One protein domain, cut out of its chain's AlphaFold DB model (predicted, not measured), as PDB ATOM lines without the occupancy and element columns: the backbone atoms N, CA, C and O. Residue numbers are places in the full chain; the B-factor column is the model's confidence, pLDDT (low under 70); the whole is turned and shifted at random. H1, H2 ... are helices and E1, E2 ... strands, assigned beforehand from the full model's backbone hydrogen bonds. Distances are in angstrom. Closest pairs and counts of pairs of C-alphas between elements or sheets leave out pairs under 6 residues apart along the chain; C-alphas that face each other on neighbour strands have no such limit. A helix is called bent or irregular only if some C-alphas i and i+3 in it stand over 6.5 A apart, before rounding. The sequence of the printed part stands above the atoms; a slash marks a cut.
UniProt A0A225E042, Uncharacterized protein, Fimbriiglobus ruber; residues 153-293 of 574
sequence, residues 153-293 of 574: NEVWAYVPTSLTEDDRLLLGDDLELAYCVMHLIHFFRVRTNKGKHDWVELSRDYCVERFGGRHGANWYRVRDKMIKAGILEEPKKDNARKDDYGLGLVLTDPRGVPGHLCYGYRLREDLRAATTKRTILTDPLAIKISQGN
ATOM      1  N   ASN A 153     -34.807  91.633 -14.698       55.00
ATOM      2  CA  ASN A 153     -34.114  91.921 -13.434       55.00
ATOM      3  C   ASN A 153     -33.895  90.662 -12.571       55.00
ATOM      4  O   ASN A 153     -33.829  90.749 -11.345       55.00
ATOM      5  N   GLU A 154     -33.777  89.499 -13.208       69.44
ATOM      6  CA  GLU A 154     -33.314  88.266 -12.590       69.44
ATOM      7  C   GLU A 154     -31.899  88.511 -12.067       69.44
ATOM      8  O   GLU A 154     -30.976  88.829 -12.821       69.44
ATOM      9  N   VAL A 155     -31.736  88.407 -10.752       70.94
ATOM     10  CA  VAL A 155     -30.435  88.534 -10.098       70.94
ATOM     11  C   VAL A 155     -29.906  87.138  -9.841       70.94
ATOM     12  O   VAL A 155     -30.666  86.237  -9.499       70.94
ATOM     13  N   TRP A 156     -28.603  86.950 -10.015       81.44
ATOM     14  CA  TRP A 156     -27.990  85.629 -10.017       81.44
ATOM     15  C   TRP A 156     -26.869  85.541  -8.984       81.44
ATOM     16  O   TRP A 156     -26.231  86.538  -8.636       81.44
ATOM     17  N   ALA A 157     -26.603  84.315  -8.545       83.44
ATOM     18  CA  ALA A 157     -25.419  83.930  -7.796       83.44
ATOM     19  C   ALA A 157     -24.637  82.842  -8.549       83.44
ATOM     20  O   ALA A 157     -25.225  82.052  -9.288       83.44
ATOM     21  N   TYR A 158     -23.319  82.785  -8.332       84.62
ATOM     22  CA  TYR A 158     -22.475  81.672  -8.777       84.62
ATOM     23  C   TYR A 158     -22.328  80.684  -7.623       84.62
ATOM     24  O   TYR A 158     -21.847  81.045  -6.549       84.62
ATOM     25  N   VAL A 159     -22.767  79.450  -7.851       91.31
ATOM     26  CA  VAL A 159     -22.865  78.389  -6.841       91.31
ATOM     27  C   VAL A 159     -22.097  77.164  -7.348       91.31
ATOM     28  O   VAL A 159     -22.236  76.842  -8.530       91.31
ATOM     29  N   PRO A 160     -21.296  76.460  -6.525       93.06
ATOM     30  CA  PRO A 160     -20.643  75.220  -6.940       93.06
ATOM     31  C   PRO A 160     -21.645  74.189  -7.472       93.06
ATOM     32  O   PRO A 160     -22.721  73.994  -6.903       93.06
ATOM     33  N   THR A 161     -21.292  73.495  -8.552       92.06
ATOM     34  CA  THR A 161     -22.111  72.401  -9.101       92.06
ATOM     35  C   THR A 161     -22.172  71.194  -8.167       92.06
ATOM     36  O   THR A 161     -23.184  70.498  -8.162       92.06
ATOM     37  N   SER A 162     -21.148  71.004  -7.330       93.31
ATOM     38  CA  SER A 162     -21.038  69.965  -6.299       93.31
ATOM     39  C   SER A 162     -21.836  70.229  -5.014       93.31
ATOM     40  O   SER A 162     -21.836  69.371  -4.138       93.31
ATOM     41  N   LEU A 163     -22.528  71.372  -4.874       95.31
ATOM     42  CA  LEU A 163     -23.288  71.678  -3.656       95.31
ATOM     43  C   LEU A 163     -24.476  70.712  -3.480       95.31
ATOM     44  O   LEU A 163     -25.485  70.805  -4.195       95.31
ATOM     45  N   THR A 164     -24.338  69.803  -2.514       95.25
ATOM     46  CA  THR A 164     -25.253  68.677  -2.268       95.25
ATOM     47  C   THR A 164     -26.616  69.137  -1.748       95.25
ATOM     48  O   THR A 164     -26.770  70.277  -1.310       95.25
ATOM     49  N   GLU A 165     -27.632  68.269  -1.779       95.19
ATOM     50  CA  GLU A 165     -28.919  68.592  -1.140       95.19
ATOM     51  C   GLU A 165     -28.802  68.644   0.394       95.19
ATOM     52  O   GLU A 165     -29.478  69.461   1.012       95.19
ATOM     53  N   ASP A 166     -27.884  67.884   1.005       95.38
ATOM     54  CA  ASP A 166     -27.590  67.969   2.445       95.38
ATOM     55  C   ASP A 166     -26.989  69.333   2.815       95.38
ATOM     56  O   ASP A 166     -27.444  69.974   3.764       95.38
ATOM     57  N   ASP A 167     -26.033  69.841   2.022       95.44
ATOM     58  CA  ASP A 167     -25.495  71.200   2.181       95.44
ATOM     59  C   ASP A 167     -26.621  72.253   2.097       95.44
ATOM     60  O   ASP A 167     -26.613  73.238   2.837       95.44
ATOM     61  N   ARG A 168     -27.623  72.052   1.226       95.06
ATOM     62  CA  ARG A 168     -28.773  72.966   1.096       95.06
ATOM     63  C   ARG A 168     -29.771  72.832   2.241       95.06
ATOM     64  O   ARG A 168     -30.266  73.851   2.716       95.06
ATOM     65  N   LEU A 169     -30.030  71.619   2.726       94.62
ATOM     66  CA  LEU A 169     -30.906  71.355   3.868       94.62
ATOM     67  C   LEU A 169     -30.322  71.936   5.167       94.62
ATOM     68  O   LEU A 169     -31.047  72.538   5.958       94.62
ATOM     69  N   LEU A 170     -28.999  71.843   5.349       95.00
ATOM     70  CA  LEU A 170     -28.264  72.499   6.438       95.00
ATOM     71  C   LEU A 170     -28.337  74.036   6.362       95.00
ATOM     72  O   LEU A 170     -28.277  74.709   7.396       95.00
ATOM     73  N   LEU A 171     -28.483  74.600   5.160       94.44
ATOM     74  CA  LEU A 171     -28.647  76.039   4.947       94.44
ATOM     75  C   LEU A 171     -30.100  76.515   5.091       94.44
ATOM     76  O   LEU A 171     -30.297  77.591   5.655       94.44
ATOM     77  N   GLY A 172     -31.110  75.751   4.665       94.62
ATOM     78  CA  GLY A 172     -32.534  76.102   4.805       94.62
ATOM     79  C   GLY A 172     -32.840  77.541   4.362       94.62
ATOM     80  O   GLY A 172     -32.388  77.974   3.307       94.62
ATOM     81  N   ASP A 173     -33.515  78.319   5.212       91.31
ATOM     82  CA  ASP A 173     -33.876  79.734   4.981       91.31
ATOM     83  C   ASP A 173     -32.692  80.680   4.668       91.31
ATOM     84  O   ASP A 173     -32.893  81.824   4.266       91.31
ATOM     85  N   ASP A 174     -31.444  80.244   4.875       91.81
ATOM     86  CA  ASP A 174     -30.235  81.014   4.557       91.81
ATOM     87  C   ASP A 174     -29.644  80.695   3.181       91.81
ATOM     88  O   ASP A 174     -28.641  81.299   2.803       91.81
ATOM     89  N   LEU A 175     -30.233  79.763   2.427       93.81
ATOM     90  CA  LEU A 175     -29.655  79.212   1.204       93.81
ATOM     91  C   LEU A 175     -29.298  80.280   0.157       93.81
ATOM     92  O   LEU A 175     -28.182  80.279  -0.355       93.81
ATOM     93  N   GLU A 176     -30.182  81.240  -0.114       90.75
ATOM     94  CA  GLU A 176     -29.901  82.310  -1.082       90.75
ATOM     95  C   GLU A 176     -28.887  83.350  -0.584       90.75
ATOM     96  O   GLU A 176     -28.083  83.879  -1.358       90.75
ATOM     97  N   LEU A 177     -28.858  83.617   0.722       88.12
ATOM     98  CA  LEU A 177     -27.828  84.472   1.309       88.12
ATOM     99  C   LEU A 177     -26.467  83.761   1.290       88.12
ATOM    100  O   LEU A 177     -25.451  84.399   1.024       88.12
ATOM    101  N   ALA A 178     -26.437  82.439   1.488       92.00
ATOM    102  CA  ALA A 178     -25.248  81.609   1.328       92.00
ATOM    103  C   ALA A 178     -24.795  81.537  -0.138       92.00
ATOM    104  O   ALA A 178     -23.597  81.621  -0.401       92.00
ATOM    105  N   TYR A 179     -25.720  81.495  -1.104       93.06
ATOM    106  CA  TYR A 179     -25.395  81.683  -2.520       93.06
ATOM    107  C   TYR A 179     -24.757  83.056  -2.778       93.06
ATOM    108  O   TYR A 179     -23.795  83.135  -3.540       93.06
ATOM    109  N   CYS A 180     -25.198  84.124  -2.104       84.94
ATOM    110  CA  CYS A 180     -24.515  85.421  -2.168       84.94
ATOM    111  C   CYS A 180     -23.093  85.368  -1.581       84.94
ATOM    112  O   CYS A 180     -22.188  85.982  -2.144       84.94
ATOM    113  N   VAL A 181     -22.855  84.611  -0.500       88.12
ATOM    114  CA  VAL A 181     -21.495  84.379   0.030       88.12
ATOM    115  C   VAL A 181     -20.631  83.614  -0.979       88.12
ATOM    116  O   VAL A 181     -19.524  84.051  -1.281       88.12
ATOM    117  N   MET A 182     -21.134  82.514  -1.551       91.62
ATOM    118  CA  MET A 182     -20.423  81.722  -2.568       91.62
ATOM    119  C   MET A 182     -20.104  82.556  -3.816       91.62
ATOM    120  O   MET A 182     -18.966  82.539  -4.291       91.62
ATOM    121  N   HIS A 183     -21.069  83.351  -4.288       86.06
ATOM    122  CA  HIS A 183     -20.893  84.289  -5.392       86.06
ATOM    123  C   HIS A 183     -19.820  85.336  -5.073       86.06
ATOM    124  O   HIS A 183     -18.963  85.577  -5.915       86.06
ATOM    125  N   LEU A 184     -19.807  85.918  -3.866       81.88
ATOM    126  CA  LEU A 184     -18.766  86.868  -3.455       81.88
ATOM    127  C   LEU A 184     -17.376  86.219  -3.374       81.88
ATOM    128  O   LEU A 184     -16.402  86.838  -3.796       81.88
ATOM    129  N   ILE A 185     -17.268  84.976  -2.896       86.00
ATOM    130  CA  ILE A 185     -15.999  84.227  -2.868       86.00
ATOM    131  C   ILE A 185     -15.493  83.981  -4.292       86.00
ATOM    132  O   ILE A 185     -14.344  84.294  -4.598       86.00
ATOM    133  N   HIS A 186     -16.351  83.481  -5.185       82.94
ATOM    134  CA  HIS A 186     -16.019  83.298  -6.599       82.94
ATOM    135  C   HIS A 186     -15.634  84.630  -7.273       82.94
ATOM    136  O   HIS A 186     -14.604  84.708  -7.943       82.94
ATOM    137  N   PHE A 187     -16.405  85.691  -7.020       78.94
ATOM    138  CA  PHE A 187     -16.171  87.036  -7.537       78.94
ATOM    139  C   PHE A 187     -14.807  87.594  -7.122       78.94
ATOM    140  O   PHE A 187     -14.014  87.998  -7.972       78.94
ATOM    141  N   PHE A 188     -14.492  87.600  -5.827       75.69
ATOM    142  CA  PHE A 188     -13.210  88.131  -5.374       75.69
ATOM    143  C   PHE A 188     -12.031  87.274  -5.825       75.69
ATOM    144  O   PHE A 188     -10.976  87.846  -6.093       75.69
ATOM    145  N   ARG A 189     -12.184  85.947  -5.969       81.50
ATOM    146  CA  ARG A 189     -11.119  85.102  -6.534       81.50
ATOM    147  C   ARG A 189     -10.738  85.550  -7.938       81.50
ATOM    148  O   ARG A 189      -9.590  85.918  -8.154       81.50
ATOM    149  N   VAL A 190     -11.712  85.621  -8.841       71.50
ATOM    150  CA  VAL A 190     -11.513  86.073 -10.228       71.50
ATOM    151  C   VAL A 190     -10.981  87.511 -10.265       71.50
ATOM    152  O   VAL A 190      -9.942  87.774 -10.863       71.50
ATOM    153  N   ARG A 191     -11.605  88.443  -9.529       66.00
ATOM    154  CA  ARG A 191     -11.180  89.858  -9.473       66.00
ATOM    155  C   ARG A 191      -9.757  90.067  -8.934       66.00
ATOM    156  O   ARG A 191      -9.174  91.116  -9.193       66.00
ATOM    157  N   THR A 192      -9.214  89.122  -8.166       65.44
ATOM    158  CA  THR A 192      -7.862  89.206  -7.580       65.44
ATOM    159  C   THR A 192      -6.905  88.128  -8.094       65.44
ATOM    160  O   THR A 192      -5.884  87.894  -7.460       65.44
ATOM    161  N   ASN A 193      -7.233  87.485  -9.226       67.19
ATOM    162  CA  ASN A 193      -6.442  86.425  -9.867       67.19
ATOM    163  C   ASN A 193      -6.064  85.239  -8.940       67.19
ATOM    164  O   ASN A 193      -5.061  84.559  -9.127       67.19
ATOM    165  N   LYS A 194      -6.883  84.974  -7.914       72.75
ATOM    166  CA  LYS A 194      -6.612  83.962  -6.883       72.75
ATOM    167  C   LYS A 194      -7.052  82.560  -7.302       72.75
ATOM    168  O   LYS A 194      -8.225  82.319  -7.631       72.75
ATOM    169  N   GLY A 195      -6.125  81.612  -7.177       75.50
ATOM    170  CA  GLY A 195      -6.337  80.216  -7.547       75.50
ATOM    171  C   GLY A 195      -7.383  79.509  -6.686       75.50
ATOM    172  O   GLY A 195      -7.921  80.068  -5.723       75.50
ATOM    173  N   LYS A 196      -7.717  78.258  -7.022       77.19
ATOM    174  CA  LYS A 196      -8.786  77.502  -6.323       77.19
ATOM    175  C   LYS A 196      -8.565  77.309  -4.817       77.19
ATOM    176  O   LYS A 196      -9.544  77.192  -4.083       77.19
ATOM    177  N   HIS A 197      -7.317  77.320  -4.352       79.50
ATOM    178  CA  HIS A 197      -6.953  77.026  -2.959       79.50
ATOM    179  C   HIS A 197      -6.647  78.275  -2.105       79.50
ATOM    180  O   HIS A 197      -6.516  78.149  -0.883       79.50
ATOM    181  N   ASP A 198      -6.553  79.459  -2.720       77.31
ATOM    182  CA  ASP A 198      -6.256  80.728  -2.045       77.31
ATOM    183  C   ASP A 198      -7.404  81.222  -1.148       77.31
ATOM    184  O   ASP A 198      -8.587  80.964  -1.384       77.31
ATOM    185  N   TRP A 199      -7.044  82.004  -0.128       82.56
ATOM    186  CA  TRP A 199      -7.992  82.634   0.791       82.56
ATOM    187  C   TRP A 199      -8.552  83.945   0.225       82.56
ATOM    188  O   TRP A 199      -7.807  84.836  -0.200       82.56
ATOM    189  N   VAL A 200      -9.876  84.096   0.279       78.19
ATOM    190  CA  VAL A 200     -10.587  85.320  -0.106       78.19
ATOM    191  C   VAL A 200     -10.785  86.210   1.104       78.19
ATOM    192  O   VAL A 200     -11.495  85.836   2.030       78.19
ATOM    193  N   GLU A 201     -10.214  87.409   1.081       76.44
ATOM    194  CA  GLU A 201     -10.502  88.411   2.104       76.44
ATOM    195  C   GLU A 201     -11.915  88.968   1.889       76.44
ATOM    196  O   GLU A 201     -12.155  89.746   0.966       76.44
ATOM    197  N   LEU A 202     -12.857  88.566   2.743       73.38
ATOM    198  CA  LEU A 202     -14.175  89.188   2.835       73.38
ATOM    199  C   LEU A 202     -14.185  90.056   4.088       73.38
ATOM    200  O   LEU A 202     -14.564  89.607   5.173       73.38
ATOM    201  N   SER A 203     -13.699  91.292   3.946       67.94
ATOM    202  CA  SER A 203     -13.572  92.199   5.083       67.94
ATOM    203  C   SER A 203     -14.929  92.438   5.747       67.94
ATOM    204  O   SER A 203     -15.975  92.516   5.087       67.94
ATOM    205  N   ARG A 204     -14.903  92.553   7.081       66.25
ATOM    206  CA  ARG A 204     -16.091  92.757   7.917       66.25
ATOM    207  C   ARG A 204     -17.003  93.827   7.328       66.25
ATOM    208  O   ARG A 204     -18.177  93.566   7.096       66.25
ATOM    209  N   ASP A 205     -16.454  95.007   7.074       62.72
ATOM    210  CA  ASP A 205     -17.249  96.187   6.746       62.72
ATOM    211  C   ASP A 205     -17.825  96.118   5.329       62.72
ATOM    212  O   ASP A 205     -18.966  96.528   5.122       62.72
ATOM    213  N   TYR A 206     -17.113  95.492   4.383       66.06
ATOM    214  CA  TYR A 206     -17.634  95.223   3.041       66.06
ATOM    215  C   TYR A 206     -18.860  94.300   3.091       66.06
ATOM    216  O   TYR A 206     -19.898  94.596   2.493       66.06
ATOM    217  N   CYS A 207     -18.782  93.202   3.852       70.88
ATOM    218  CA  CYS A 207     -19.920  92.302   4.033       70.88
ATOM    219  C   CYS A 207     -21.052  92.946   4.845       70.88
ATOM    220  O   CYS A 207     -22.218  92.793   4.491       70.88
ATOM    221  N   VAL A 208     -20.749  93.715   5.894       66.69
ATOM    222  CA  VAL A 208     -21.763  94.429   6.688       66.69
ATOM    223  C   VAL A 208     -22.491  95.489   5.849       66.69
ATOM    224  O   VAL A 208     -23.710  95.622   5.974       66.69
ATOM    225  N   GLU A 209     -21.793  96.199   4.957       64.69
ATOM    226  CA  GLU A 209     -22.409  97.152   4.028       64.69
ATOM    227  C   GLU A 209     -23.269  96.454   2.964       64.69
ATOM    228  O   GLU A 209     -24.418  96.855   2.761       64.69
ATOM    229  N   ARG A 210     -22.764  95.383   2.334       66.00
ATOM    230  CA  ARG A 210     -23.510  94.586   1.340       66.00
ATOM    231  C   ARG A 210     -24.776  93.959   1.928       66.00
ATOM    232  O   ARG A 210     -25.850  94.119   1.354       66.00
ATOM    233  N   PHE A 211     -24.667  93.290   3.079       67.62
ATOM    234  CA  PHE A 211     -25.763  92.554   3.732       67.62
ATOM    235  C   PHE A 211     -26.706  93.453   4.563       67.62
ATOM    236  O   PHE A 211     -27.694  92.971   5.119       67.62
ATOM    237  N   GLY A 212     -26.460  94.769   4.593       57.69
ATOM    238  CA  GLY A 212     -27.506  95.797   4.526       57.69
ATOM    239  C   GLY A 212     -28.642  95.744   5.558       57.69
ATOM    240  O   GLY A 212     -29.811  95.809   5.166       57.69
ATOM    241  N   GLY A 213     -28.316  95.701   6.855       56.41
ATOM    242  CA  GLY A 213     -29.285  95.725   7.962       56.41
ATOM    243  C   GLY A 213     -28.760  96.425   9.224       56.41
ATOM    244  O   GLY A 213     -27.694  97.039   9.204       56.41
ATOM    245  N   ARG A 214     -29.484  96.317  10.350       44.47
ATOM    246  CA  ARG A 214     -28.968  96.763  11.659       44.47
ATOM    247  C   ARG A 214     -27.800  95.848  12.067       44.47
ATOM    248  O   ARG A 214     -28.019  94.709  12.459       44.47
ATOM    249  N   HIS A 215     -26.572  96.352  11.942       50.84
ATOM    250  CA  HIS A 215     -25.323  95.728  12.414       50.84
ATOM    251  C   HIS A 215     -25.010  94.315  11.877       50.84
ATOM    252  O   HIS A 215     -24.590  93.441  12.629       50.84
ATOM    253  N   GLY A 216     -25.166  94.083  10.568       63.50
ATOM    254  CA  GLY A 216     -24.513  92.951   9.886       63.50
ATOM    255  C   GLY A 216     -24.968  91.536  10.265       63.50
ATOM    256  O   GLY A 216     -24.382  90.573   9.776       63.50
ATOM    257  N   ALA A 217     -25.997  91.390  11.105       75.56
ATOM    258  CA  ALA A 217     -26.406  90.110  11.687       75.56
ATOM    259  C   ALA A 217     -26.663  89.008  10.643       75.56
ATOM    260  O   ALA A 217     -26.320  87.855  10.882       75.56
ATOM    261  N   ASN A 218     -27.190  89.364   9.467       82.31
ATOM    262  CA  ASN A 218     -27.444  88.416   8.380       82.31
ATOM    263  C   ASN A 218     -26.150  87.821   7.805       82.31
ATOM    264  O   ASN A 218     -26.094  86.616   7.596       82.31
ATOM    265  N   TRP A 219     -25.092  88.623   7.628       84.38
ATOM    266  CA  TRP A 219     -23.780  88.111   7.214       84.38
ATOM    267  C   TRP A 219     -23.231  87.117   8.243       84.38
ATOM    268  O   TRP A 219     -22.885  85.998   7.877       84.38
ATOM    269  N   TYR A 220     -23.208  87.489   9.528       84.50
ATOM    270  CA  TYR A 220     -22.701  86.614  10.590       84.50
ATOM    271  C   TYR A 220     -23.496  85.307  10.692       84.50
ATOM    272  O   TYR A 220     -22.910  84.232  10.668       84.50
ATOM    273  N   ARG A 221     -24.831  85.394  10.723       89.31
ATOM    274  CA  ARG A 221     -25.745  84.247  10.816       89.31
ATOM    275  C   ARG A 221     -25.541  83.253   9.671       89.31
ATOM    276  O   ARG A 221     -25.438  82.057   9.923       89.31
ATOM    277  N   VAL A 222     -25.433  83.746   8.437       89.62
ATOM    278  CA  VAL A 222     -25.212  82.925   7.233       89.62
ATOM    279  C   VAL A 222     -23.807  82.323   7.232       89.62
ATOM    280  O   VAL A 222     -23.659  81.115   7.061       89.62
ATOM    281  N   ARG A 223     -22.778  83.142   7.488       90.31
ATOM    282  CA  ARG A 223     -21.375  82.712   7.573       90.31
ATOM    283  C   ARG A 223     -21.195  81.599   8.604       90.31
ATOM    284  O   ARG A 223     -20.637  80.556   8.282       90.31
ATOM    285  N   ASP A 224     -21.691  81.796   9.821       90.12
ATOM    286  CA  ASP A 224     -21.505  80.856  10.931       90.12
ATOM    287  C   ASP A 224     -22.258  79.542  10.679       90.12
ATOM    288  O   ASP A 224     -21.773  78.469  11.037       90.12
ATOM    289  N   LYS A 225     -23.398  79.603   9.975       94.12
ATOM    290  CA  LYS A 225     -24.131  78.428   9.484       94.12
ATOM    291  C   LYS A 225     -23.339  77.670   8.414       94.12
ATOM    292  O   LYS A 225     -23.209  76.455   8.522       94.12
ATOM    293  N   MET A 226     -22.742  78.367   7.441       94.88
ATOM    294  CA  MET A 226     -21.879  77.754   6.419       94.88
ATOM    295  C   MET A 226     -20.604  77.134   7.018       94.88
ATOM    296  O   MET A 226     -20.195  76.063   6.574       94.88
ATOM    297  N   ILE A 227     -19.995  77.762   8.032       92.12
ATOM    298  CA  ILE A 227     -18.841  77.203   8.758       92.12
ATOM    299  C   ILE A 227     -19.266  75.956   9.541       92.12
ATOM    300  O   ILE A 227     -18.616  74.917   9.445       92.12
ATOM    301  N   LYS A 228     -20.392  76.010  10.265       92.94
ATOM    302  CA  LYS A 228     -20.925  74.861  11.017       92.94
ATOM    303  C   LYS A 228     -21.319  73.685  10.112       92.94
ATOM    304  O   LYS A 228     -21.173  72.539  10.524       92.94
ATOM    305  N   ALA A 229     -21.788  73.957   8.895       93.88
ATOM    306  CA  ALA A 229     -22.058  72.952   7.865       93.88
ATOM    307  C   ALA A 229     -20.785  72.432   7.159       93.88
ATOM    308  O   ALA A 229     -20.870  71.565   6.296       93.88
ATOM    309  N   GLY A 230     -19.602  72.977   7.467       94.19
ATOM    310  CA  GLY A 230     -18.344  72.641   6.793       94.19
ATOM    311  C   GLY A 230     -18.247  73.129   5.341       94.19
ATOM    312  O   GLY A 230     -17.260  72.838   4.676       94.19
ATOM    313  N   ILE A 231     -19.241  73.872   4.845       95.56
ATOM    314  CA  ILE A 231     -19.304  74.452   3.491       95.56
ATOM    315  C   ILE A 231     -18.228  75.533   3.316       95.56
ATOM    316  O   ILE A 231     -17.619  75.657   2.249       95.56
ATOM    317  N   LEU A 232     -18.008  76.320   4.373       92.50
ATOM    318  CA  LEU A 232     -17.057  77.423   4.418       92.50
ATOM    319  C   LEU A 232     -15.911  77.091   5.375       92.50
ATOM    320  O   LEU A 232     -16.124  76.907   6.572       92.50
ATOM    321  N   GLU A 233     -14.689  77.063   4.858       90.25
ATOM    322  CA  GLU A 233     -13.486  77.021   5.681       90.25
ATOM    323  C   GLU A 233     -13.158  78.439   6.176       90.25
ATOM    324  O   GLU A 233     -13.071  79.383   5.383       90.25
ATOM    325  N   GLU A 234     -12.931  78.572   7.486       84.06
ATOM    326  CA  GLU A 234     -12.190  79.689   8.084       84.06
ATOM    327  C   GLU A 234     -10.787  79.217   8.529       84.06
ATOM    328  O   GLU A 234     -10.581  78.015   8.741       84.06
ATOM    329  N   PRO A 235      -9.791  80.111   8.667       71.06
ATOM    330  CA  PRO A 235      -8.430  79.715   9.002       71.06
ATOM    331  C   PRO A 235      -8.346  79.294  10.475       71.06
ATOM    332  O   PRO A 235      -8.858  79.977  11.363       71.06
ATOM    333  N   LYS A 236      -7.689  78.160  10.753       63.09
ATOM    334  CA  LYS A 236      -7.631  77.586  12.108       63.09
ATOM    335  C   LYS A 236      -6.982  78.547  13.109       63.09
ATOM    336  O   LYS A 236      -5.921  79.115  12.848       63.09
ATOM    337  N   LYS A 237      -7.599  78.653  14.292       51.34
ATOM    338  CA  LYS A 237      -7.190  79.552  15.390       51.34
ATOM    339  C   LYS A 237      -5.780  79.285  15.919       51.34
ATOM    340  O   LYS A 237      -5.189  80.183  16.500       51.34
ATOM    341  N   ASP A 238      -5.223  78.106  15.669       44.53
ATOM    342  CA  ASP A 238      -3.861  77.740  16.077       44.53
ATOM    343  C   ASP A 238      -2.782  78.551  15.320       44.53
ATOM    344  O   ASP A 238      -1.676  78.734  15.825       44.53
ATOM    345  N   ASN A 239      -3.133  79.121  14.156       44.72
ATOM    346  CA  ASN A 239      -2.324  80.093  13.405       44.72
ATOM    347  C   ASN A 239      -2.721  81.560  13.694       44.72
ATOM    348  O   ASN A 239      -2.324  82.468  12.961       44.72
ATOM    349  N   ALA A 240      -3.529  81.811  14.729       41.50
ATOM    350  CA  ALA A 240      -3.927  83.149  15.149       41.50
ATOM    351  C   ALA A 240      -3.305  83.499  16.501       41.50
ATOM    352  O   ALA A 240      -3.544  82.829  17.508       41.50
ATOM    353  N   ARG A 241      -2.586  84.621  16.569       40.62
ATOM    354  CA  ARG A 241      -2.371  85.282  17.861       40.62
ATOM    355  C   ARG A 241      -3.607  86.117  18.187       40.62
ATOM    356  O   ARG A 241      -4.199  86.719  17.293       40.62
ATOM    357  N   LYS A 242      -3.976  86.193  19.467       36.50
ATOM    358  CA  LYS A 242      -4.726  87.364  19.932       36.50
ATOM    359  C   LYS A 242      -3.831  88.591  19.769       36.50
ATOM    360  O   LYS A 242      -2.618  88.493  19.949       36.50
ATOM    361  N   ASP A 243      -4.433  89.720  19.447       39.72
ATOM    362  CA  ASP A 243      -3.834  91.023  19.703       39.72
ATOM    363  C   ASP A 243      -3.657  91.244  21.218       39.72
ATOM    364  O   ASP A 243      -4.393  90.676  22.031       39.72
ATOM    365  N   ASP A 244      -2.722  92.113  21.609       36.66
ATOM    366  CA  ASP A 244      -2.468  92.445  23.023       36.66
ATOM    367  C   ASP A 244      -3.666  93.150  23.710       36.66
ATOM    368  O   ASP A 244      -3.663  93.349  24.925       36.66
ATOM    369  N   TYR A 245      -4.710  93.500  22.944       37.75
ATOM    370  CA  TYR A 245      -5.949  94.132  23.407       37.75
ATOM    371  C   TYR A 245      -7.159  93.178  23.433       37.75
ATOM    372  O   TYR A 245      -8.212  93.540  23.957       37.75
ATOM    373  N   GLY A 246      -7.016  91.942  22.934       34.69
ATOM    374  CA  GLY A 246      -8.031  90.889  23.011       34.69
ATOM    375  C   GLY A 246      -9.290  91.108  22.162       34.69
ATOM    376  O   GLY A 246     -10.319  90.494  22.459       34.69
ATOM    377  N   LEU A 247      -9.228  91.960  21.135       32.41
ATOM    378  CA  LEU A 247     -10.355  92.338  20.275       32.41
ATOM    379  C   LEU A 247     -10.321  91.685  18.880       32.41
ATOM    380  O   LEU A 247     -11.323  91.744  18.164       32.41
ATOM    381  N   GLY A 248      -9.223  91.022  18.497       37.38
ATOM    382  CA  GLY A 248      -9.044  90.411  17.179       37.38
ATOM    383  C   GLY A 248      -8.271  89.085  17.179       37.38
ATOM    384  O   GLY A 248      -7.463  88.785  18.055       37.38
ATOM    385  N   LEU A 249      -8.516  88.273  16.146       36.84
ATOM    386  CA  LEU A 249      -7.667  87.132  15.790       36.84
ATOM    387  C   LEU A 249      -6.709  87.583  14.683       36.84
ATOM    388  O   LEU A 249      -7.106  87.708  13.523       36.84
ATOM    389  N   VAL A 250      -5.450  87.831  15.041       37.78
ATOM    390  CA  VAL A 250      -4.380  88.173  14.098       37.78
ATOM    391  C   VAL A 250      -3.888  86.886  13.445       37.78
ATOM    392  O   VAL A 250      -2.992  86.204  13.947       37.78
ATOM    393  N   LEU A 251      -4.533  86.538  12.336       42.56
ATOM    394  CA  LEU A 251      -4.218  85.374  11.515       42.56
ATOM    395  C   LEU A 251      -3.025  85.651  10.599       42.56
ATOM    396  O   LEU A 251      -3.113  86.469   9.683       42.56
ATOM    397  N   THR A 252      -1.927  84.925  10.805       35.84
ATOM    398  CA  THR A 252      -0.811  84.925   9.854       35.84
ATOM    399  C   THR A 252      -1.152  84.068   8.637       35.84
ATOM    400  O   THR A 252      -1.346  82.859   8.761       35.84
ATOM    401  N   ASP A 253      -1.152  84.684   7.451       39.38
ATOM    402  CA  ASP A 253      -0.931  83.978   6.180       39.38
ATOM    403  C   ASP A 253       0.340  83.107   6.318       39.38
ATOM    404  O   ASP A 253       1.323  83.601   6.883       39.38
ATOM    405  N   PRO A 254       0.395  81.856   5.818       40.69
ATOM    406  CA  PRO A 254       1.659  81.121   5.684       40.69
ATOM    407  C   PRO A 254       2.756  81.886   4.908       40.69
ATOM    408  O   PRO A 254       3.932  81.585   5.085       40.69
ATOM    409  N   ARG A 255       2.403  82.904   4.104       41.22
ATOM    410  CA  ARG A 255       3.331  83.858   3.455       41.22
ATOM    411  C   ARG A 255       3.737  85.062   4.332       41.22
ATOM    412  O   ARG A 255       4.555  85.872   3.911       41.22
ATOM    413  N   GLY A 256       3.209  85.175   5.553       38.19
ATOM    414  CA  GLY A 256       3.806  85.936   6.656       38.19
ATOM    415  C   GLY A 256       3.902  87.460   6.500       38.19
ATOM    416  O   GLY A 256       5.000  88.003   6.575       38.19
ATOM    417  N   VAL A 257       2.772  88.172   6.383       39.88
ATOM    418  CA  VAL A 257       2.728  89.648   6.503       39.88
ATOM    419  C   VAL A 257       2.171  90.056   7.881       39.88
ATOM    420  O   VAL A 257       0.961  89.960   8.092       39.88
ATOM    421  N   PRO A 258       3.001  90.512   8.844       35.88
ATOM    422  CA  PRO A 258       2.524  90.882  10.178       35.88
ATOM    423  C   PRO A 258       1.678  92.164  10.181       35.88
ATOM    424  O   PRO A 258       2.008  93.132   9.494       35.88
ATOM    425  N   GLY A 259       0.644  92.203  11.029       38.91
ATOM    426  CA  GLY A 259      -0.145  93.416  11.296       38.91
ATOM    427  C   GLY A 259      -1.380  93.623  10.409       38.91
ATOM    428  O   GLY A 259      -1.776  94.765  10.193       38.91
ATOM    429  N   HIS A 260      -1.983  92.547   9.893       38.25
ATOM    430  CA  HIS A 260      -3.269  92.592   9.190       38.25
ATOM    431  C   HIS A 260      -4.236  91.515   9.714       38.25
ATOM    432  O   HIS A 260      -3.861  90.353   9.871       38.25
ATOM    433  N   LEU A 261      -5.492  91.900   9.971       41.56
ATOM    434  CA  LEU A 261      -6.579  90.999  10.370       41.56
ATOM    435  C   LEU A 261      -7.121  90.238   9.148       41.56
ATOM    436  O   LEU A 261      -7.986  90.734   8.426       41.56
ATOM    437  N   CYS A 262      -6.612  89.030   8.902       45.91
ATOM    438  CA  CYS A 262      -7.033  88.222   7.757       45.91
ATOM    439  C   CYS A 262      -8.419  87.581   7.972       45.91
ATOM    440  O   CYS A 262      -8.532  86.469   8.487       45.91
ATOM    441  N   TYR A 263      -9.481  88.244   7.501       56.69
ATOM    442  CA  TYR A 263     -10.813  87.642   7.316       56.69
ATOM    443  C   TYR A 263     -10.868  86.824   6.012       56.69
ATOM    444  O   TYR A 263     -11.679  87.078   5.119       56.69
ATOM    445  N   GLY A 264      -9.937  85.877   5.889       71.00
ATOM    446  CA  GLY A 264      -9.822  84.974   4.752       71.00
ATOM    447  C   GLY A 264     -10.849  83.846   4.828       71.00
ATOM    448  O   GLY A 264     -10.868  83.107   5.802       71.00
ATOM    449  N   TYR A 265     -11.653  83.663   3.786       86.38
ATOM    450  CA  TYR A 265     -12.591  82.548   3.650       86.38
ATOM    451  C   TYR A 265     -12.350  81.789   2.344       86.38
ATOM    452  O   TYR A 265     -11.912  82.370   1.349       86.38
ATOM    453  N   ARG A 266     -12.660  80.492   2.322       89.31
ATOM    454  CA  ARG A 266     -12.715  79.684   1.092       89.31
ATOM    455  C   ARG A 266     -13.733  78.554   1.243       89.31
ATOM    456  O   ARG A 266     -14.136  78.229   2.354       89.31
ATOM    457  N   LEU A 267     -14.166  77.965   0.134       92.19
ATOM    458  CA  LEU A 267     -15.097  76.831   0.160       92.19
ATOM    459  C   LEU A 267     -14.353  75.513   0.441       92.19
ATOM    460  O   LEU A 267     -13.160  75.414   0.131       92.19
ATOM    461  N   ARG A 268     -15.069  74.515   0.981       94.75
ATOM    462  CA  ARG A 268     -14.630  73.110   1.156       94.75
ATOM    463  C   ARG A 268     -14.019  72.535  -0.136       94.75
ATOM    464  O   ARG A 268     -14.372  72.987  -1.221       94.75
ATOM    465  N   GLU A 269     -13.105  71.566  -0.031       90.56
ATOM    466  CA  GLU A 269     -12.314  70.984  -1.145       90.56
ATOM    467  C   GLU A 269     -13.120  70.707  -2.431       90.56
ATOM    468  O   GLU A 269     -12.823  71.246  -3.496       90.56
ATOM    469  N   ASP A 270     -14.186  69.926  -2.306       91.88
ATOM    470  CA  ASP A 270     -15.152  69.555  -3.344       91.88
ATOM    471  C   ASP A 270     -15.911  70.755  -3.935       91.88
ATOM    472  O   ASP A 270     -16.214  70.784  -5.131       91.88
ATOM    473  N   LEU A 271     -16.196  71.766  -3.114       92.12
ATOM    474  CA  LEU A 271     -16.899  72.988  -3.504       92.12
ATOM    475  C   LEU A 271     -15.970  74.013  -4.186       92.12
ATOM    476  O   LEU A 271     -16.427  74.760  -5.049       92.12
ATOM    477  N   ARG A 272     -14.672  74.054  -3.838       87.88
ATOM    478  CA  ARG A 272     -13.661  74.902  -4.512       87.88
ATOM    479  C   ARG A 272     -13.105  74.278  -5.794       87.88
ATOM    480  O   ARG A 272     -12.727  75.013  -6.706       87.88
ATOM    481  N   ALA A 273     -13.047  72.946  -5.864       85.88
ATOM    482  CA  ALA A 273     -12.554  72.213  -7.027       85.88
ATOM    483  C   ALA A 273     -13.544  72.246  -8.203       85.88
ATOM    484  O   ALA A 273     -13.118  72.379  -9.355       85.88
ATOM    485  N   ALA A 274     -14.844  72.151  -7.910       87.50
ATOM    486  CA  ALA A 274     -15.913  72.065  -8.899       87.50
ATOM    487  C   ALA A 274     -16.068  73.311  -9.793       87.50
ATOM    488  O   ALA A 274     -15.531  74.392  -9.540       87.50
ATOM    489  N   THR A 275     -16.845  73.142 -10.863       87.75
ATOM    490  CA  THR A 275     -17.360  74.247 -11.679       87.75
ATOM    491  C   THR A 275     -18.434  75.026 -10.916       87.75
ATOM    492  O   THR A 275     -18.997  74.537  -9.935       87.75
ATOM    493  N   THR A 276     -18.754  76.241 -11.366       88.25
ATOM    494  CA  THR A 276     -19.913  76.987 -10.851       88.25
ATOM    495  C   THR A 276     -21.059  76.973 -11.857       88.25
ATOM    496  O   THR A 276     -20.838  76.930 -13.065       88.25
ATOM    497  N   LYS A 277     -22.290  77.008 -11.346       88.94
ATOM    498  CA  LYS A 277     -23.524  77.258 -12.097       88.94
ATOM    499  C   LYS A 277     -24.138  78.582 -11.646       88.94
ATOM    500  O   LYS A 277     -23.933  79.003 -10.504       88.94
ATOM    501  N   ARG A 278     -24.915  79.216 -12.526       84.88
ATOM    502  CA  ARG A 278     -25.810  80.313 -12.141       84.88
ATOM    503  C   ARG A 278     -27.017  79.744 -11.390       84.88
ATOM    504  O   ARG A 278     -27.578  78.736 -11.813       84.88
ATOM    505  N   THR A 279     -27.456  80.440 -10.349       87.06
ATOM    506  CA  THR A 279     -28.750  80.216  -9.685       87.06
ATOM    507  C   THR A 279     -29.470  81.556  -9.565       87.06
ATOM    508  O   THR A 279     -28.827  82.547  -9.213       87.06
ATOM    509  N   ILE A 280     -30.771  81.605  -9.876       85.75
ATOM    510  CA  ILE A 280     -31.606  82.803  -9.680       85.75
ATOM    511  C   ILE A 280     -31.775  83.053  -8.175       85.75
ATOM    512  O   ILE A 280     -31.931  82.107  -7.405       85.75
ATOM    513  N   LEU A 281     -31.745  84.321  -7.777       82.19
ATOM    514  CA  LEU A 281     -32.088  84.792  -6.440       82.19
ATOM    515  C   LEU A 281     -33.520  85.343  -6.446       82.19
ATOM    516  O   LEU A 281     -33.855  86.195  -7.272       82.19
ATOM    517  N   THR A 282     -34.348  84.863  -5.522       85.38
ATOM    518  CA  THR A 282     -35.731  85.292  -5.289       85.38
ATOM    519  C   THR A 282     -35.887  86.105  -3.999       85.38
ATOM    520  O   THR A 282     -36.804  86.922  -3.903       85.38
ATOM    521  N   ASP A 283     -34.976  85.954  -3.029       78.44
ATOM    522  CA  ASP A 283     -34.994  86.700  -1.772       78.44
ATOM    523  C   ASP A 283     -34.650  88.190  -2.002       78.44
ATOM    524  O   ASP A 283     -33.572  88.514  -2.518       78.44
ATOM    525  N   PRO A 284     -35.508  89.142  -1.577       73.56
ATOM    526  CA  PRO A 284     -35.271  90.571  -1.773       73.56
ATOM    527  C   PRO A 284     -33.979  91.106  -1.141       73.56
ATOM    528  O   PRO A 284     -33.461  92.131  -1.599       73.56
ATOM    529  N   LEU A 285     -33.441  90.462  -0.097       67.25
ATOM    530  CA  LEU A 285     -32.166  90.859   0.497       67.25
ATOM    531  C   LEU A 285     -30.977  90.314  -0.314       67.25
ATOM    532  O   LEU A 285     -30.057  91.083  -0.587       67.25
ATOM    533  N   ALA A 286     -31.010  89.059  -0.761       65.56
ATOM    534  CA  ALA A 286     -30.033  88.443  -1.658       65.56
ATOM    535  C   ALA A 286     -29.925  89.207  -2.993       65.56
ATOM    536  O   ALA A 286     -28.834  89.622  -3.400       65.56
ATOM    537  N   ILE A 287     -31.075  89.519  -3.603       67.69
ATOM    538  CA  ILE A 287     -31.222  90.421  -4.756       67.69
ATOM    539  C   ILE A 287     -30.492  91.751  -4.496       67.69
ATOM    540  O   ILE A 287     -29.644  92.173  -5.284       67.69
ATOM    541  N   LYS A 288     -30.760  92.395  -3.353       66.56
ATOM    542  CA  LYS A 288     -30.168  93.686  -2.961       66.56
ATOM    543  C   LYS A 288     -28.661  93.610  -2.659       66.56
ATOM    544  O   LYS A 288     -27.954  94.582  -2.930       66.56
ATOM    545  N   ILE A 289     -28.167  92.491  -2.124       65.06
ATOM    546  CA  ILE A 289     -26.742  92.219  -1.854       65.06
ATOM    547  C   ILE A 289     -25.957  92.108  -3.162       65.06
ATOM    548  O   ILE A 289     -24.942  92.791  -3.341       65.06
ATOM    549  N   SER A 290     -26.444  91.268  -4.080       62.12
ATOM    550  CA  SER A 290     -25.817  91.032  -5.382       62.12
ATOM    551  C   SER A 290     -25.853  92.308  -6.242       62.12
ATOM    552  O   SER A 290     -24.817  92.750  -6.738       62.12
ATOM    553  N   GLN A 291     -26.985  93.028  -6.271       63.78
ATOM    554  CA  GLN A 291     -27.095  94.337  -6.936       63.78
ATOM    555  C   GLN A 291     -26.295  95.484  -6.274       63.78
ATOM    556  O   GLN A 291     -26.154  96.537  -6.904       63.78
ATOM    557  N   GLY A 292     -25.836  95.306  -5.025       53.81
ATOM    558  CA  GLY A 292     -25.221  96.270  -4.094       53.81
ATOM    559  C   GLY A 292     -25.013  97.713  -4.580       53.81
ATOM    560  O   GLY A 292     -23.966  98.037  -5.132       53.81
ATOM    561  N   ASN A 293     -25.974  98.612  -4.318       48.41
ATOM    562  CA  ASN A 293     -25.938 100.000  -4.806       48.41
ATOM    563  C   ASN A 293     -25.871 101.067  -3.695       48.41
ATOM    564  O   ASN A 293     -26.841 101.276  -2.967       48.41
TER     565      ASN A 293
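AT A GLANCE: This is residues 153 to 293 of the 574 residues of an uncharacterized protein of Fimbriiglobus ruber (UniProt A0A225E042). The long, kinked helix H1 forms the core, between a two-stranded antiparallel ribbon, E1 and E5, and helix H3, which crosses H1. The short helices H5 and H2 pack at one end of this body, H4 lies near the other, and E4 runs beside the last part of H1; a small hairpin, E2 and E3, is held far from the body at the end of two long links. The printed part has 141 residues with five named helices and five named strands, in the order E1 H1 H2 H3 E2 E3 E4 H4 E5 H5; E1 and E5 make one antiparallel sheet, and E2 and E3 another. The class is mixed, helices and strands. The whole is compact, with a radius of gyration of the C-alphas of 15.1 A and spans of 46 by 35 by 28 A.

HOW THE PARTS SIT: Begin with strand E1, residues 155 to 160, and its antiparallel neighbour E5, residues 276 to 281, whose directions stand at 145 degrees. Look there for N 157 and O 279, 2.9 A apart, and N 277 and O 159, 2.8 A apart, both within hydrogen-bond range. Next take helix H1, residues 165 to 191: the closest C-alphas of E1 and H1, those of Tyr 158 and His 183, are 4.6 A apart. H1 has a kink of 114 degrees near residue 173 and is irregular, with C-alphas 170 and 173 at 9.3 A. Helix H3, residues 214 to 228, is irregular too, with C-alphas 215 and 218 at 8.6 A. H1 touches H3 with residues 170 to 181 alone, closest at the C-alphas of Asp 174 and Val 222, 6.0 A; their lines are about perpendicular, at 75 degrees. With residues 176 to 180 alone H1 touches helix H5, residues 284 to 290, closest at the C-alphas of Leu 177 and Ala 286, 5.4 A, at a shallow tilt of 28 degrees, the same way. Helix H2, residues 204 to 210, touches residues 215 to 219 of H3, closest at the C-alphas of Val 208 and Gly 216, 4.5 A; at 70.4 degrees they are only just about perpendicular. H2 and H5 only just touch, with 3 pairs of C-alphas within 8 A, the closest being Arg 210 and Ile 289 at 5.1 A. Strand E4, residues 264 to 267, pairs with no named strand, but residues 200 to 201 and 232 to 233 make short antiparallel pairings with it. Helix H4, residues 269 to 273, touches no helix; its C-alpha of Leu 271 is 5.6 A from that of Pro 160. Farther out, E2, residues 240 to 242, and E3, residues 249 to 251, form a hairpin, with N 250 and O 241 within hydrogen-bond range at 2.8 A; both strands are apart from H1. Every O i to N i+4 pair is within hydrogen-bond range in H2, H4 and H5, against 18 of 23 in H1 and 9 of 11 in H3.

IN THESE COORDINATES: Find C-alpha 155 at (-30.435, 88.534, -10.098); from there E1 runs 16.8 A to C-alpha 160, and E5 covers 15.1 A. H1 begins at C-alpha 165, (-28.919, 68.592, -1.140), and measures 28.9 A; H3 measures 23.3 A. H5 ends at C-alpha 290, (-25.817, 91.032, -5.382).

THE WHOLE: The two C-alphas farthest apart, those of Asn 153 and Asp 244, are 48.3 A apart. The printed part has no cut. The links H1 to H2, H3 to E2 and E3 to E4 are long. The mean pLDDT of the printed part is 72.9, and 55 residues are under 70, among them residues 236 to 263 and 285 to 293.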